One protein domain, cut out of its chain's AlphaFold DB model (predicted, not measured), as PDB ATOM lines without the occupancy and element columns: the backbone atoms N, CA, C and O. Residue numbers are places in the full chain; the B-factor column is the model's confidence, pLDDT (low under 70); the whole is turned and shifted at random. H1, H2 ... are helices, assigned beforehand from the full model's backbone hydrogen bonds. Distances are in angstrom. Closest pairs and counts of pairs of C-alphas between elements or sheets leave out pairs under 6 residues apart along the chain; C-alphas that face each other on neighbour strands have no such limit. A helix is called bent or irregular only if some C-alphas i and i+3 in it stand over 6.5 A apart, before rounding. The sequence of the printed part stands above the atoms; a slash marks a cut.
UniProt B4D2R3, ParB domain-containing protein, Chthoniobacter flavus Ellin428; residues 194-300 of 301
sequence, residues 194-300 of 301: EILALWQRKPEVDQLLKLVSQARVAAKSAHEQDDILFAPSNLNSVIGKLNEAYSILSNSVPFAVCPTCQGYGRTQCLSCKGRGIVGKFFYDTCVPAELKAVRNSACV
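Overview. This is residues 194 to 300 of the 301 residues of the protein "ParB domain-containing protein" of Chthoniobacter flavus Ellin428 (UniProt B4D2R3). A long helical hairpin, H2 and H3 side by side, reaches out as an arm from a loose head at its open end. The head holds the short helix H1 leading into H2, the looped residues 251 to 279 with a small strand-like pairing, and the short helices H4 and H5 that follow them. The printed part has 107 residues with five named helices, H1 to H5 in order along the chain, and no named strand; its class is all helix. The whole is loose, with a radius of gyration of the C-alphas of 18.6 A, and spans 58 by 28 by 26 A, the hairpin making much of the length.

Arrangement. H1, residues 194 to 199, and H2, residues 202 to 224, meet only through their tight link of 2 residues. H2 touches H3, residues 235 to 250, with 21 pairs of C-alphas within 8 A. Their closest C-alphas are those of Arg 216 and Ile 239, 5.8 A apart. They run opposite ways at a shallow tilt of 16 degrees and form a helical hairpin, with centres 9.6 A apart. Beyond H3, residues 256 to 257 pair antiparallel with residues 277 to 278. H4, residues 280 to 286, is only just apart from H3, the closest C-alphas being 8.4 A apart. H5, residues 289 to 298, is apart from H4, H3, H2 and H1. H1 is apart from H3 and H4, and H2 is apart from H4. Every O i to N i+4 pair is within hydrogen-bond range in H2, H3, H4 and H5; in H1 it is 1 of 2.

Along the chain. H1 begins at C-alpha 194, at (223.458, 119.748, 190.682), and is 9.6 A long; it is only just irregular, with C-alphas 194 and 197 7.0 A apart. H2, the longest helix with 23 residues, runs 33.0 A from Lys 202 to Glu 224, where the C-alpha stands at (194.480, 152.199, 171.358). H3 runs 22.1 A from Leu 235 to Ser 250. H4 measures 9.8 A from Lys 280 to Cys 286. H5 measures 14.5 A from Ala 289 to Ala 298 and ends at C-alpha 298, at (230.489, 117.002, 172.136).

Size, cuts and confidence. The two C-alphas farthest apart are those of Ile 228 and Val 300, at 58.9 A. The printed part has no cut. The link from H3 to H4, 29 residues, is long; that from H2 to H3, 10 residues, is short, and that from H4 to H5, 2 residues, is tight. The mean pLDDT of the printed part is 88.1, and residues 297 to 300 are under 70.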
ATOM      1  N   GLU A 194     223.357 118.580 189.783       83.44
ATOM      2  CA  GLU A 194     223.458 119.748 190.682       83.44
ATOM      3  C   GLU A 194     222.643 120.970 190.223       83.44
ATOM      4  O   GLU A 194     222.251 121.834 191.023       83.44
ATOM      5  N   ILE A 195     222.424 121.100 188.912       86.69
ATOM      6  CA  ILE A 195     221.703 122.231 188.321       86.69
ATOM      7  C   ILE A 195     220.294 121.849 187.867       86.69
ATOM      8  O   ILE A 195     219.495 122.740 187.584       86.69
ATOM      9  N   LEU A 196     219.969 120.556 187.844       87.38
ATOM     10  CA  LEU A 196     218.682 120.047 187.385       87.38
ATOM     11  C   LEU A 196     217.517 120.615 188.204       87.38
ATOM     12  O   LEU A 196     216.538 121.087 187.631       87.38
ATOM     13  N   ALA A 197     217.663 120.671 189.531       88.06
ATOM     14  CA  ALA A 197     216.661 121.267 190.418       88.06
ATOM     15  C   ALA A 197     216.395 122.750 190.095       88.06
ATOM     16  O   ALA A 197     215.258 123.210 190.145       88.06
ATOM     17  N   LEU A 198     217.433 123.508 189.724       88.56
ATOM     18  CA  LEU A 198     217.284 124.905 189.315       88.56
ATOM     19  C   LEU A 198     216.675 125.019 187.911       88.56
ATOM     20  O   LEU A 198     215.855 125.898 187.663       88.56
ATOM     21  N   TRP A 199     217.059 124.127 186.997       89.25
ATOM     22  CA  TRP A 199     216.536 124.075 185.635       89.25
ATOM     23  C   TRP A 199     215.028 123.810 185.605       89.25
ATOM     24  O   TRP A 199     214.291 124.460 184.863       89.25
ATOM     25  N   GLN A 200     214.551 122.910 186.467       89.25
ATOM     26  CA  GLN A 200     213.135 122.560 186.593       89.25
ATOM     27  C   GLN A 200     212.255 123.724 187.077       89.25
ATOM     28  O   GLN A 200     211.046 123.691 186.866       89.25
ATOM     29  N   ARG A 201     212.841 124.788 187.642       91.75
ATOM     30  CA  ARG A 201     212.130 126.012 188.056       91.75
ATOM     31  C   ARG A 201     211.870 127.004 186.918       91.75
ATOM     32  O   ARG A 201     211.302 128.067 187.150       91.75
ATOM     33  N   LYS A 202     212.234 126.670 185.674       90.62
ATOM     34  CA  LYS A 202     211.902 127.459 184.471       90.62
ATOM     35  C   LYS A 202     210.433 127.943 184.423       90.62
ATOM     36  O   LYS A 202     210.247 129.123 184.116       90.62
ATOM     37  N   PRO A 203     209.411 127.127 184.767       92.00
ATOM     38  CA  PRO A 203     208.012 127.553 184.694       92.00
ATOM     39  C   PRO A 203     207.676 128.767 185.570       92.00
ATOM     40  O   PRO A 203     206.795 129.540 185.207       92.00
ATOM     41  N   GLU A 204     208.390 128.972 186.683       92.94
ATOM     42  CA  GLU A 204     208.197 130.141 187.555       92.94
ATOM     43  C   GLU A 204     208.501 131.447 186.800       92.94
ATOM     44  O   GLU A 204     207.750 132.421 186.878       92.94
ATOM     45  N   VAL A 205     209.587 131.453 186.019       92.19
ATOM     46  CA  VAL A 205     210.003 132.615 185.220       92.19
ATOM     47  C   VAL A 205     209.058 132.818 184.038       92.19
ATOM     48  O   VAL A 205     208.659 133.949 183.761       92.19
ATOM     49  N   ASP A 206     208.653 131.734 183.372       91.94
ATOM     50  CA  ASP A 206     207.715 131.797 182.246       91.94
ATOM     51  C   ASP A 206     206.344 132.346 182.687       91.94
ATOM     52  O   ASP A 206     205.741 133.165 181.987       91.94
ATOM     53  N   GLN A 207     205.868 131.968 183.878       95.00
ATOM     54  CA  GLN A 207     204.639 132.509 184.459       95.00
ATOM     55  C   GLN A 207     204.754 134.012 184.742       95.00
ATOM     56  O   GLN A 207     203.840 134.767 184.405       95.00
ATOM     57  N   LEU A 208     205.873 134.464 185.312       94.62
ATOM     58  CA  LEU A 208     206.109 135.885 185.565       94.62
ATOM     59  C   LEU A 208     206.132 136.695 184.258       94.62
ATOM     60  O   LEU A 208     205.476 137.732 184.157       94.62
ATOM     61  N   LEU A 209     206.823 136.199 183.228       94.56
ATOM     62  CA  LEU A 209     206.855 136.832 181.906       94.56
ATOM     63  C   LEU A 209     205.468 136.894 181.261       94.56
ATOM     64  O   LEU A 209     205.126 137.895 180.625       94.56
ATOM     65  N   LYS A 210     204.644 135.857 181.452       96.12
ATOM     66  CA  LYS A 210     203.260 135.835 180.972       96.12
ATOM     67  C   LYS A 210     202.431 136.954 181.601       96.12
ATOM     68  O   LYS A 210     201.729 137.644 180.867       96.12
ATOM     69  N   LEU A 211     202.554 137.179 182.912       96.38
ATOM     70  CA  LEU A 211     201.851 138.263 183.612       96.38
ATOM     71  C   LEU A 211     202.270 139.644 183.095       96.38
ATOM     72  O   LEU A 211     201.415 140.472 182.785       96.38
ATOM     73  N   VAL A 212     203.576 139.877 182.930       95.50
ATOM     74  CA  VAL A 212     204.093 141.145 182.383       95.50
ATOM     75  C   VAL A 212     203.598 141.365 180.951       95.50
ATOM     76  O   VAL A 212     203.174 142.466 180.599       95.50
ATOM     77  N   SER A 213     203.594 140.315 180.125       95.31
ATOM     78  CA  SER A 213     203.086 140.391 178.754       95.31
ATOM     79  C   SER A 213     201.584 140.692 178.712       95.31
ATOM     80  O   SER A 213     201.158 141.539 177.930       95.31
ATOM     81  N   GLN A 214     200.787 140.067 179.585       96.50
ATOM     82  CA  GLN A 214     199.353 140.338 179.708       96.50
ATOM     83  C   GLN A 214     199.078 141.783 180.134       96.50
ATOM     84  O   GLN A 214     198.275 142.457 179.493       96.50
ATOM     85  N   ALA A 215     199.787 142.286 181.149       94.75
ATOM     86  CA  ALA A 215     199.672 143.676 181.591       94.75
ATOM     87  C   ALA A 215     200.018 144.660 180.463       94.75
ATOM     88  O   ALA A 215     199.322 145.652 180.259       94.75
ATOM     89  N   ARG A 216     201.058 144.355 179.677       95.19
ATOM     90  CA  ARG A 216     201.450 145.163 178.519       95.19
ATOM     91  C   ARG A 216     200.380 145.172 177.431       95.19
ATOM     92  O   ARG A 216     200.102 146.230 176.879       95.19
ATOM     93  N   VAL A 217     199.796 144.017 177.110       95.06
ATOM     94  CA  VAL A 217     198.719 143.916 176.111       95.06
ATOM     95  C   VAL A 217     197.482 144.684 176.574       95.06
ATOM     96  O   VAL A 217     196.910 145.421 175.779       95.06
ATOM     97  N   ALA A 218     197.118 144.585 177.855       93.56
ATOM     98  CA  ALA A 218     196.006 145.344 178.426       93.56
ATOM     99  C   ALA A 218     196.253 146.861 178.360       93.56
ATOM    100  O   ALA A 218     195.405 147.593 177.860       93.56
ATOM    101  N   ALA A 219     197.438 147.327 178.774       91.88
ATOM    102  CA  ALA A 219     197.809 148.742 178.693       91.88
ATOM    103  C   ALA A 219     197.833 149.257 177.245       91.88
ATOM    104  O   ALA A 219     197.410 150.379 176.980       91.88
ATOM    105  N   LYS A 220     198.291 148.427 176.298       94.00
ATOM    106  CA  LYS A 220     198.282 148.752 174.870       94.00
ATOM    107  C   LYS A 220     196.856 148.869 174.324       94.00
ATOM    108  O   LYS A 220     196.560 149.849 173.658       94.00
ATOM    109  N   SER A 221     195.980 147.919 174.647       93.31
ATOM    110  CA  SER A 221     194.572 147.954 174.230       93.31
ATOM    111  C   SER A 221     193.837 149.170 174.795       93.31
ATOM    112  O   SER A 221     193.077 149.800 174.070       93.31
ATOM    113  N   ALA A 222     194.074 149.519 176.063       91.38
ATOM    114  CA  ALA A 222     193.488 150.706 176.686       91.38
ATOM    115  C   ALA A 222     193.984 152.005 176.031       91.38
ATOM    116  O   ALA A 222     193.221 152.957 175.896       91.38
ATOM    117  N   HIS A 223     195.248 152.029 175.587       90.62
ATOM    118  CA  HIS A 223     195.800 153.168 174.860       90.62
ATOM    119  C   HIS A 223     195.206 153.302 173.452       90.62
ATOM    120  O   HIS A 223     194.864 154.403 173.052       90.62
ATOM    121  N   GLU A 224     195.054 152.196 172.715       91.56
ATOM    122  CA  GLU A 224     194.480 152.199 171.358       91.56
ATOM    123  C   GLU A 224     192.983 152.549 171.334       91.56
ATOM    124  O   GLU A 224     192.484 153.023 170.317       91.56
ATOM    125  N   GLN A 225     192.265 152.308 172.434       91.88
ATOM    126  CA  GLN A 225     190.839 152.621 172.582       91.88
ATOM    127  C   GLN A 225     190.576 154.020 173.161       91.88
ATOM    128  O   GLN A 225     189.411 154.376 173.325       91.88
ATOM    129  N   ASP A 226     191.628 154.785 173.487       85.44
ATOM    130  CA  ASP A 226     191.543 156.079 174.182       85.44
ATOM    131  C   ASP A 226     190.607 156.036 175.411       85.44
ATOM    132  O   ASP A 226     189.750 156.899 175.615       85.44
ATOM    133  N   ASP A 227     190.756 155.000 176.244       89.19
ATOM    134  CA  ASP A 227     189.891 154.784 177.405       89.19
ATOM    135  C   ASP A 227     190.062 155.902 178.452       89.19
ATOM    136  O   ASP A 227     191.115 156.064 179.082       89.19
ATOM    137  N   ILE A 228     188.976 156.652 178.672       90.38
ATOM    138  CA  ILE A 228     188.891 157.788 179.599       90.38
ATOM    139  C   ILE A 228     189.266 157.380 181.031       90.38
ATOM    140  O   ILE A 228     189.810 158.196 181.777       90.38
ATOM    141  N   LEU A 229     189.037 156.122 181.421       91.56
ATOM    142  CA  LEU A 229     189.397 155.620 182.747       91.56
ATOM    143  C   LEU A 229     190.898 155.785 183.042       91.56
ATOM    144  O   LEU A 229     191.283 156.030 184.186       91.56
ATOM    145  N   PHE A 230     191.744 155.691 182.014       88.81
ATOM    146  CA  PHE A 230     193.199 155.778 182.133       88.81
ATOM    147  C   PHE A 230     193.767 157.160 181.791       88.81
ATOM    148  O   PHE A 230     194.985 157.327 181.827       88.81
ATOM    149  N   ALA A 231     192.921 158.170 181.557       83.75
ATOM    150  CA  ALA A 231     193.327 159.545 181.250       83.75
ATOM    151  C   ALA A 231     194.401 160.163 182.182       83.75
ATOM    152  O   ALA A 231     195.282 160.854 181.668       83.75
ATOM    153  N   PRO A 232     194.416 159.937 183.518       88.94
ATOM    154  CA  PRO A 232     195.477 160.485 184.373       88.94
ATOM    155  C   PRO A 232     196.828 159.758 184.233       88.94
ATOM    156  O   PRO A 232     197.836 160.222 184.766       88.94
ATOM    157  N   SER A 233     196.871 158.609 183.554       85.69
ATOM    158  CA  SER A 233     198.063 157.770 183.416       85.69
ATOM    159  C   SER A 233     198.684 157.895 182.026       85.69
ATOM    160  O   SER A 233     198.020 157.717 181.009       85.69
ATOM    161  N   ASN A 234     200.002 158.098 181.955       90.12
ATOM    162  CA  ASN A 234     200.727 158.029 180.683       90.12
ATOM    163  C   ASN A 234     200.951 156.561 180.271       90.12
ATOM    164  O   ASN A 234     201.985 155.962 180.592       90.12
ATOM    165  N   LEU A 235     199.980 155.983 179.557       90.38
ATOM    166  CA  LEU A 235     200.023 154.588 179.106       90.38
ATOM    167  C   LEU A 235     201.230 154.281 178.204       90.38
ATOM    168  O   LEU A 235     201.802 153.199 178.317       90.38
ATOM    169  N   ASN A 236     201.701 155.233 177.394       90.56
ATOM    170  CA  ASN A 236     202.909 155.054 176.576       90.56
ATOM    171  C   ASN A 236     204.166 154.835 177.427       90.56
ATOM    172  O   ASN A 236     204.960 153.930 177.157       90.56
ATOM    173  N   SER A 237     204.323 155.610 178.504       93.56
ATOM    174  CA  SER A 237     205.415 155.413 179.464       93.56
ATOM    175  C   SER A 237     205.300 154.063 180.179       93.56
ATOM    176  O   SER A 237     206.299 153.359 180.337       93.56
ATOM    177  N   VAL A 238     204.082 153.664 180.564       93.38
ATOM    178  CA  VAL A 238     203.817 152.364 181.202       93.38
ATOM    179  C   VAL A 238     204.192 151.207 180.273       93.38
ATOM    180  O   VAL A 238     204.915 150.303 180.691       93.38
ATOM    181  N   ILE A 239     203.780 151.248 179.004       94.00
ATOM    182  CA  ILE A 239     204.133 150.234 177.996       94.00
ATOM    183  C   ILE A 239     205.656 150.149 177.824       94.00
ATOM    184  O   ILE A 239     206.203 149.045 177.791       94.00
ATOM    185  N   GLY A 240     206.349 151.293 177.770       94.56
ATOM    186  CA  GLY A 240     207.812 151.352 177.711       94.56
ATOM    187  C   GLY A 240     208.479 150.630 178.886       94.56
ATOM    188  O   GLY A 240     209.307 149.744 178.676       94.56
ATOM    189  N   LYS A 241     208.046 150.925 180.117       95.62
ATOM    190  CA  LYS A 241     208.562 150.269 181.331       95.62
ATOM    191  C   LYS A 241     208.258 148.772 181.370       95.62
ATOM    192  O   LYS A 241     209.099 147.986 181.796       95.62
ATOM    193  N   LEU A 242     207.083 148.353 180.900       95.44
ATOM    194  CA  LEU A 242     206.723 146.933 180.821       95.44
ATOM    195  C   LEU A 242     207.570 146.180 179.784       95.44
ATOM    196  O   LEU A 242     207.941 145.032 180.026       95.44
ATOM    197  N   ASN A 243     207.919 146.814 178.661       94.44
ATOM    198  CA  ASN A 243     208.850 146.245 177.679       94.44
ATOM    199  C   ASN A 243     210.258 146.073 178.263       94.44
ATOM    200  O   ASN A 243     210.871 145.019 178.091       94.44
ATOM    201  N   GLU A 244     210.757 147.084 178.974       95.12
ATOM    202  CA  GLU A 244     212.055 147.023 179.647       95.12
ATOM    203  C   GLU A 244     212.076 145.916 180.709       95.12
ATOM    204  O   GLU A 244     212.958 145.055 180.693       95.12
ATOM    205  N   ALA A 245     211.051 145.863 181.565       94.44
ATOM    206  CA  ALA A 245     210.899 144.822 182.574       94.44
ATOM    207  C   ALA A 245     210.871 143.419 181.947       94.44
ATOM    208  O   ALA A 245     211.567 142.519 182.416       94.44
ATOM    209  N   TYR A 246     210.119 143.232 180.856       94.38
ATOM    210  CA  TYR A 246     210.077 141.963 180.128       94.38
ATOM    211  C   TYR A 246     211.461 141.572 179.591       94.38
ATOM    212  O   TYR A 246     211.892 140.432 179.768       94.38
ATOM    213  N   SER A 247     212.179 142.518 178.978       91.38
ATOM    214  CA  SER A 247     213.530 142.296 178.450       91.38
ATOM    215  C   SER A 247     214.504 141.858 179.549       91.38
ATOM    216  O   SER A 247     215.169 140.827 179.418       91.38
ATOM    217  N   ILE A 248     214.524 142.561 180.684       91.00
ATOM    218  CA  ILE A 248     215.396 142.238 181.821       91.00
ATOM    219  C   ILE A 248     215.066 140.852 182.385       91.00
ATOM    220  O   ILE A 248     215.966 140.031 182.581       91.00
ATOM    221  N   LEU A 249     213.781 140.565 182.610       91.88
ATOM    222  CA  LEU A 249     213.331 139.287 183.159       91.88
ATOM    223  C   LEU A 249     213.596 138.118 182.204       91.88
ATOM    224  O   LEU A 249     213.917 137.023 182.668       91.88
ATOM    225  N   SER A 250     213.552 138.343 180.886       90.25
ATOM    226  CA  SER A 250     213.823 137.304 179.885       90.25
ATOM    227  C   SER A 250     215.231 136.701 180.003       90.25
ATOM    228  O   SER A 250     215.416 135.511 179.747       90.25
ATOM    229  N   ASN A 251     216.206 137.461 180.517       88.38
ATOM    230  CA  ASN A 251     217.563 136.969 180.788       88.38
ATOM    231  C   ASN A 251     217.617 135.918 181.910       88.38
ATOM    232  O   ASN A 251     218.606 135.193 182.050       88.38
ATOM    233  N   SER A 252     216.564 135.822 182.723       90.62
ATOM    234  CA  SER A 252     216.461 134.830 183.791       90.62
ATOM    235  C   SER A 252     215.997 133.464 183.294       90.62
ATOM    236  O   SER A 252     216.186 132.483 184.015       90.62
ATOM    237  N   VAL A 253     215.457 133.365 182.075       91.56
ATOM    238  CA  VAL A 253     214.974 132.102 181.503       91.56
ATOM    239  C   VAL A 253     216.161 131.176 181.202       91.56
ATOM    240  O   VAL A 253     217.035 131.551 180.418       91.56
ATOM    241  N   PRO A 254     216.205 129.955 181.771       92.12
ATOM    242  CA  PRO A 254     217.220 128.967 181.424       92.12
ATOM    243  C   PRO A 254     217.140 128.594 179.935       92.12
ATOM    244  O   PRO A 254     216.066 128.218 179.445       92.12
ATOM    245  N   PHE A 255     218.267 128.703 179.224       91.38
ATOM    246  CA  PHE A 255     218.397 128.322 177.812       91.38
ATOM    247  C   PHE A 255     219.499 127.284 177.582       91.38
ATOM    248  O   PHE A 255     219.257 126.283 176.911       91.38
ATOM    249  N   ALA A 256     220.680 127.488 178.170       91.06
ATOM    250  CA  ALA A 256     221.802 126.558 178.062       91.06
ATOM    251  C   ALA A 256     222.548 126.420 179.395       91.06
ATOM    252  O   ALA A 256     222.535 127.335 180.227       91.06
ATOM    253  N   VAL A 257     223.231 125.292 179.602       90.88
ATOM    254  CA  VAL A 257     224.207 125.154 180.700       90.88
ATOM    255  C   VAL A 257     225.380 126.094 180.435       90.88
ATOM    256  O   VAL A 257     225.836 126.209 179.298       90.88
ATOM    257  N   CYS A 258     225.875 126.774 181.471       90.31
ATOM    258  CA  CYS A 258     226.945 127.756 181.327       90.31
ATOM    259  C   CYS A 258     228.180 127.135 180.646       90.31
ATOM    260  O   CYS A 258     228.743 126.191 181.195       90.31
ATOM    261  N   PRO A 259     228.653 127.665 179.502       87.06
ATOM    262  CA  PRO A 259     229.824 127.109 178.816       87.06
ATOM    263  C   PRO A 259     231.128 127.235 179.612       87.06
ATOM    264  O   PRO A 259     232.042 126.449 179.408       87.06
ATOM    265  N   THR A 260     231.212 128.210 180.525       86.50
ATOM    266  CA  THR A 260     232.420 128.471 181.319       86.50
ATOM    267  C   THR A 260     232.588 127.476 182.467       86.50
ATOM    268  O   THR A 260     233.662 126.913 182.621       86.50
ATOM    269  N   CYS A 261     231.547 127.255 183.279       87.06
ATOM    270  CA  CYS A 261     231.623 126.340 184.428       87.06
ATOM    271  C   CYS A 261     231.001 124.962 184.170       87.06
ATOM    272  O   CYS A 261     231.075 124.083 185.019       87.06
ATOM    273  N   GLN A 262     230.331 124.779 183.029       86.00
ATOM    274  CA  GLN A 262     229.642 123.541 182.641       86.00
ATOM    275  C   GLN A 262     228.583 123.064 183.652       86.00
ATOM    276  O   GLN A 262     228.144 121.923 183.601       86.00
ATOM    277  N   GLY A 263     228.140 123.948 184.550       83.19
ATOM    278  CA  GLY A 263     227.197 123.633 185.623       83.19
ATOM    279  C   GLY A 263     227.848 123.198 186.940       83.19
ATOM    280  O   GLY A 263     227.157 123.207 187.955       83.19
ATOM    281  N   TYR A 264     229.154 122.924 186.957       83.06
ATOM    282  CA  TYR A 264     229.903 122.480 188.135       83.06
ATOM    283  C   TYR A 264     230.659 123.635 188.797       83.06
ATOM    284  O   TYR A 264     231.032 124.604 188.134       83.06
ATOM    285  N   GLY A 265     230.869 123.571 190.118       78.69
ATOM    286  CA  GLY A 265     231.657 124.584 190.844       78.69
ATOM    287  C   GLY A 265     231.128 126.017 190.665       78.69
ATOM    288  O   GLY A 265     231.888 126.983 190.626       78.69
ATOM    289  N   ARG A 266     229.806 126.162 190.490       79.06
ATOM    290  CA  ARG A 266     229.173 127.375 189.948       79.06
ATOM    291  C   ARG A 266     229.308 128.623 190.820       79.06
ATOM    292  O   ARG A 266     229.231 129.718 190.277       79.06
ATOM    293  N   THR A 267     229.513 128.483 192.127       80.88
ATOM    294  CA  THR A 267     229.410 129.564 193.129       80.88
ATOM    295  C   THR A 267     230.329 130.760 192.876       80.88
ATOM    296  O   THR A 267     229.964 131.873 193.237       80.88
ATOM    297  N   GLN A 268     231.470 130.563 192.211       84.88
ATOM    298  CA  GLN A 268     232.438 131.624 191.898       84.88
ATOM    299  C   GLN A 268     232.424 132.044 190.415       84.88
ATOM    300  O   GLN A 268     233.230 132.865 189.984       84.88
ATOM    301  N   CYS A 269     231.515 131.496 189.601       85.88
ATOM    302  CA  CYS A 269     231.496 131.769 188.168       85.88
ATOM    303  C   CYS A 269     230.884 133.144 187.859       85.88
ATOM    304  O   CYS A 269     229.681 133.356 188.041       85.88
ATOM    305  N   LEU A 270     231.702 134.048 187.311       86.06
ATOM    306  CA  LEU A 270     231.297 135.403 186.914       86.06
ATOM    307  C   LEU A 270     230.331 135.405 185.719       86.06
ATOM    308  O   LEU A 270     229.379 136.182 185.704       86.06
ATOM    309  N   SER A 271     230.517 134.493 184.758       85.06
ATOM    310  CA  SER A 271     229.699 134.420 183.537       85.06
ATOM    311  C   SER A 271     228.225 134.125 183.823       85.06
ATOM    312  O   SER A 271     227.339 134.729 183.228       85.06
ATOM    313  N   CYS A 272     227.945 133.196 184.742       85.62
ATOM    314  CA  CYS A 272     226.576 132.804 185.100       85.62
ATOM    315  C   CYS A 272     226.119 133.330 186.467       85.62
ATOM    316  O   CYS A 272     225.032 132.967 186.919       85.62
ATOM    317  N   LYS A 273     226.939 134.156 187.133       87.44
ATOM    318  CA  LYS A 273     226.679 134.721 188.469       87.44
ATOM    319  C   LYS A 273     226.234 133.661 189.484       87.44
ATOM    320  O   LYS A 273     225.214 133.823 190.148       87.44
ATOM    321  N   GLY A 274     226.929 132.526 189.549       86.25
ATOM    322  CA  GLY A 274     226.572 131.473 190.506       86.25
ATOM    323  C   GLY A 274     225.502 130.474 190.053       86.25
ATOM    324  O   GLY A 274     225.277 129.485 190.746       86.25
ATOM    325  N   ARG A 275     224.822 130.690 188.917       88.44
ATOM    326  CA  ARG A 275     223.634 129.896 188.536       88.44
ATOM    327  C   ARG A 275     223.954 128.580 187.830       88.44
ATOM    328  O   ARG A 275     223.151 127.656 187.871       88.44
ATOM    329  N   GLY A 276     225.099 128.485 187.158       88.81
ATOM    330  CA  GLY A 276     225.462 127.336 186.316       88.81
ATOM    331  C   GLY A 276     224.688 127.241 184.994       88.81
ATOM    332  O   GLY A 276     224.933 126.336 184.203       88.81
ATOM    333  N   ILE A 277     223.791 128.189 184.721       92.00
ATOM    334  CA  ILE A 277     222.929 128.256 183.533       92.00
ATOM    335  C   ILE A 277     222.946 129.672 182.956       92.00
ATOM    336  O   ILE A 277     223.173 130.638 183.688       92.00
ATOM    337  N   VAL A 278     222.702 129.796 181.655       91.38
ATOM    338  CA  VAL A 278     222.679 131.074 180.931       91.38
ATOM    339  C   VAL A 278     221.394 131.226 180.120       91.38
ATOM    340  O   VAL A 278     220.793 130.238 179.686       91.38
ATOM    341  N   GLY A 279     220.963 132.476 179.943       91.19
ATOM    342  CA  GLY A 279     219.829 132.833 179.091       91.19
ATOM    343  C   GLY A 279     220.212 132.916 177.614       91.19
ATOM    344  O   GLY A 279     221.394 132.960 177.267       91.19
ATOM    345  N   LYS A 280     219.199 132.962 176.743       89.88
ATOM    346  CA  LYS A 280     219.379 132.950 175.284       89.88
ATOM    347  C   LYS A 280     220.243 134.114 174.786       89.88
ATOM    348  O   LYS A 280     221.205 133.878 174.071       89.88
ATOM    349  N   PHE A 281     219.956 135.342 175.225       88.50
ATOM    350  CA  PHE A 281     220.722 136.532 174.829       88.50
ATOM    351  C   PHE A 281     222.212 136.404 175.173       88.50
ATOM    352  O   PHE A 281     223.071 136.614 174.325       88.50
ATOM    353  N   PHE A 282     222.528 135.976 176.398       88.19
ATOM    354  CA  PHE A 282     223.917 135.763 176.804       88.19
ATOM    355  C   PHE A 282     224.590 134.665 175.969       88.19
ATOM    356  O   PHE A 282     225.736 134.822 175.558       88.19
ATOM    357  N   TYR A 283     223.885 133.562 175.701       88.31
ATOM    358  CA  TYR A 283     224.416 132.487 174.867       88.31
ATOM    359  C   TYR A 283     224.695 132.967 173.440       88.31
ATOM    360  O   TYR A 283     225.774 132.732 172.905       88.31
ATOM    361  N   ASP A 284     223.762 133.689 172.828       87.81
ATOM    362  CA  ASP A 284     223.884 134.136 171.444       87.81
ATOM    363  C   ASP A 284     224.946 135.235 171.294       87.81
ATOM    364  O   ASP A 284     225.787 135.134 170.401       87.81
ATOM    365  N   THR A 285     224.976 136.214 172.200       87.38
ATOM    366  CA  THR A 285     225.798 137.429 172.077       87.38
ATOM    367  C   THR A 285     227.145 137.350 172.796       87.38
ATOM    368  O   THR A 285     228.137 137.854 172.278       87.38
ATOM    369  N   CYS A 286     227.212 136.745 173.985       85.81
ATOM    370  CA  CYS A 286     228.401 136.814 174.845       85.81
ATOM    371  C   CYS A 286     229.286 135.562 174.783       85.81
ATOM    372  O   CYS A 286     230.427 135.612 175.238       85.81
ATOM    373  N   VAL A 287     228.791 134.437 174.256       86.50
ATOM    374  CA  VAL A 287     229.581 133.201 174.144       86.50
ATOM    375  C   VAL A 287     230.321 133.172 172.796       86.50
ATOM    376  O   VAL A 287     229.658 133.198 171.751       86.50
ATOM    377  N   PRO A 288     231.667 133.064 172.794       88.69
ATOM    378  CA  PRO A 288     232.473 132.927 171.582       88.69
ATOM    379  C   PRO A 288     232.037 131.760 170.689       88.69
ATOM    380  O   PRO A 288     231.644 130.697 171.179       88.69
ATOM    381  N   ALA A 289     232.156 131.935 169.370       84.88
ATOM    382  CA  ALA A 289     231.776 130.920 168.384       84.88
ATOM    383  C   ALA A 289     232.550 129.599 168.555       84.88
ATOM    384  O   ALA A 289     231.976 128.524 168.387       84.88
ATOM    385  N   GLU A 290     233.815 129.672 168.970       84.62
ATOM    386  CA  GLU A 290     234.673 128.511 169.236       84.62
ATOM    387  C   GLU A 290     234.086 127.604 170.326       84.62
ATOM    388  O   GLU A 290     233.947 126.399 170.130       84.62
ATOM    389  N   LEU A 291     233.640 128.184 171.446       81.81
ATOM    390  CA  LEU A 291     233.032 127.427 172.546       81.81
ATOM    391  C   LEU A 291     231.690 126.800 172.149       81.81
ATOM    392  O   LEU A 291     231.362 125.705 172.605       81.81
ATOM    393  N   LYS A 292     230.925 127.460 171.271       83.75
ATOM    394  CA  LYS A 292     229.700 126.883 170.692       83.75
ATOM    395  C   LYS A 292     230.028 125.689 169.793       83.75
ATOM    396  O   LYS A 292     229.346 124.671 169.868       83.75
ATOM    397  N   ALA A 293     231.086 125.783 168.987       79.06
ATOM    398  CA  ALA A 293     231.521 124.709 168.098       79.06
ATOM    399  C   ALA A 293     232.000 123.468 168.872       79.06
ATOM    400  O   ALA A 293     231.558 122.362 168.565       79.06
ATOM    401  N   VAL A 294     232.816 123.649 169.922       79.50
ATOM    402  CA  VAL A 294     233.268 122.551 170.805       79.50
ATOM    403  C   VAL A 294     232.089 121.851 171.488       79.50
ATOM    404  O   VAL A 294     232.071 120.635 171.658       79.50
ATOM    405  N   ARG A 295     231.065 122.612 171.872       75.44
ATOM    406  CA  ARG A 295     229.868 122.058 172.507       75.44
ATOM    407  C   ARG A 295     229.009 121.261 171.525       75.44
ATOM    408  O   ARG A 295     228.503 120.201 171.883       75.44
ATOM    409  N   ASN A 296     228.878 121.746 170.293       70.75
ATOM    410  CA  ASN A 296     228.123 121.062 169.247       70.75
ATOM    411  C   ASN A 296     228.784 119.736 168.840       70.75
ATOM    412  O   ASN A 296     228.069 118.770 168.591       70.75
ATOM    413  N   SER A 297     230.119 119.649 168.823       66.00
ATOM    414  CA  SER A 297     230.821 118.387 168.551       66.00
ATOM    415  C   SER A 297     230.704 117.381 169.703       66.00
ATOM    416  O   SER A 297     230.561 116.188 169.447       66.00
ATOM    417  N   ALA A 298     230.673 117.849 170.954       60.38
ATOM    418  CA  ALA A 298     230.489 117.002 172.136       60.38
ATOM    419  C   ALA A 298     229.064 116.428 172.291       60.38
ATOM    420  O   ALA A 298     228.881 115.451 173.008       60.38
ATOM    421  N   CYS A 299     228.049 117.012 171.642       54.09
ATOM    422  CA  CYS A 299     226.659 116.536 171.725       54.09
ATOM    423  C   CYS A 299     226.304 115.426 170.713       54.09
ATOM    424  O   CYS A 299     225.217 114.852 170.822       54.09
ATOM    425  N   VAL A 300     227.177 115.162 169.728       46.59
ATOM    426  CA  VAL A 300     226.970 114.218 168.605       46.59
ATOM    427  C   VAL A 300     227.584 112.828 168.877       46.59
ATOM    428  O   VAL A 300     227.357 111.899 168.104       46.59
TER     429      VAL A 300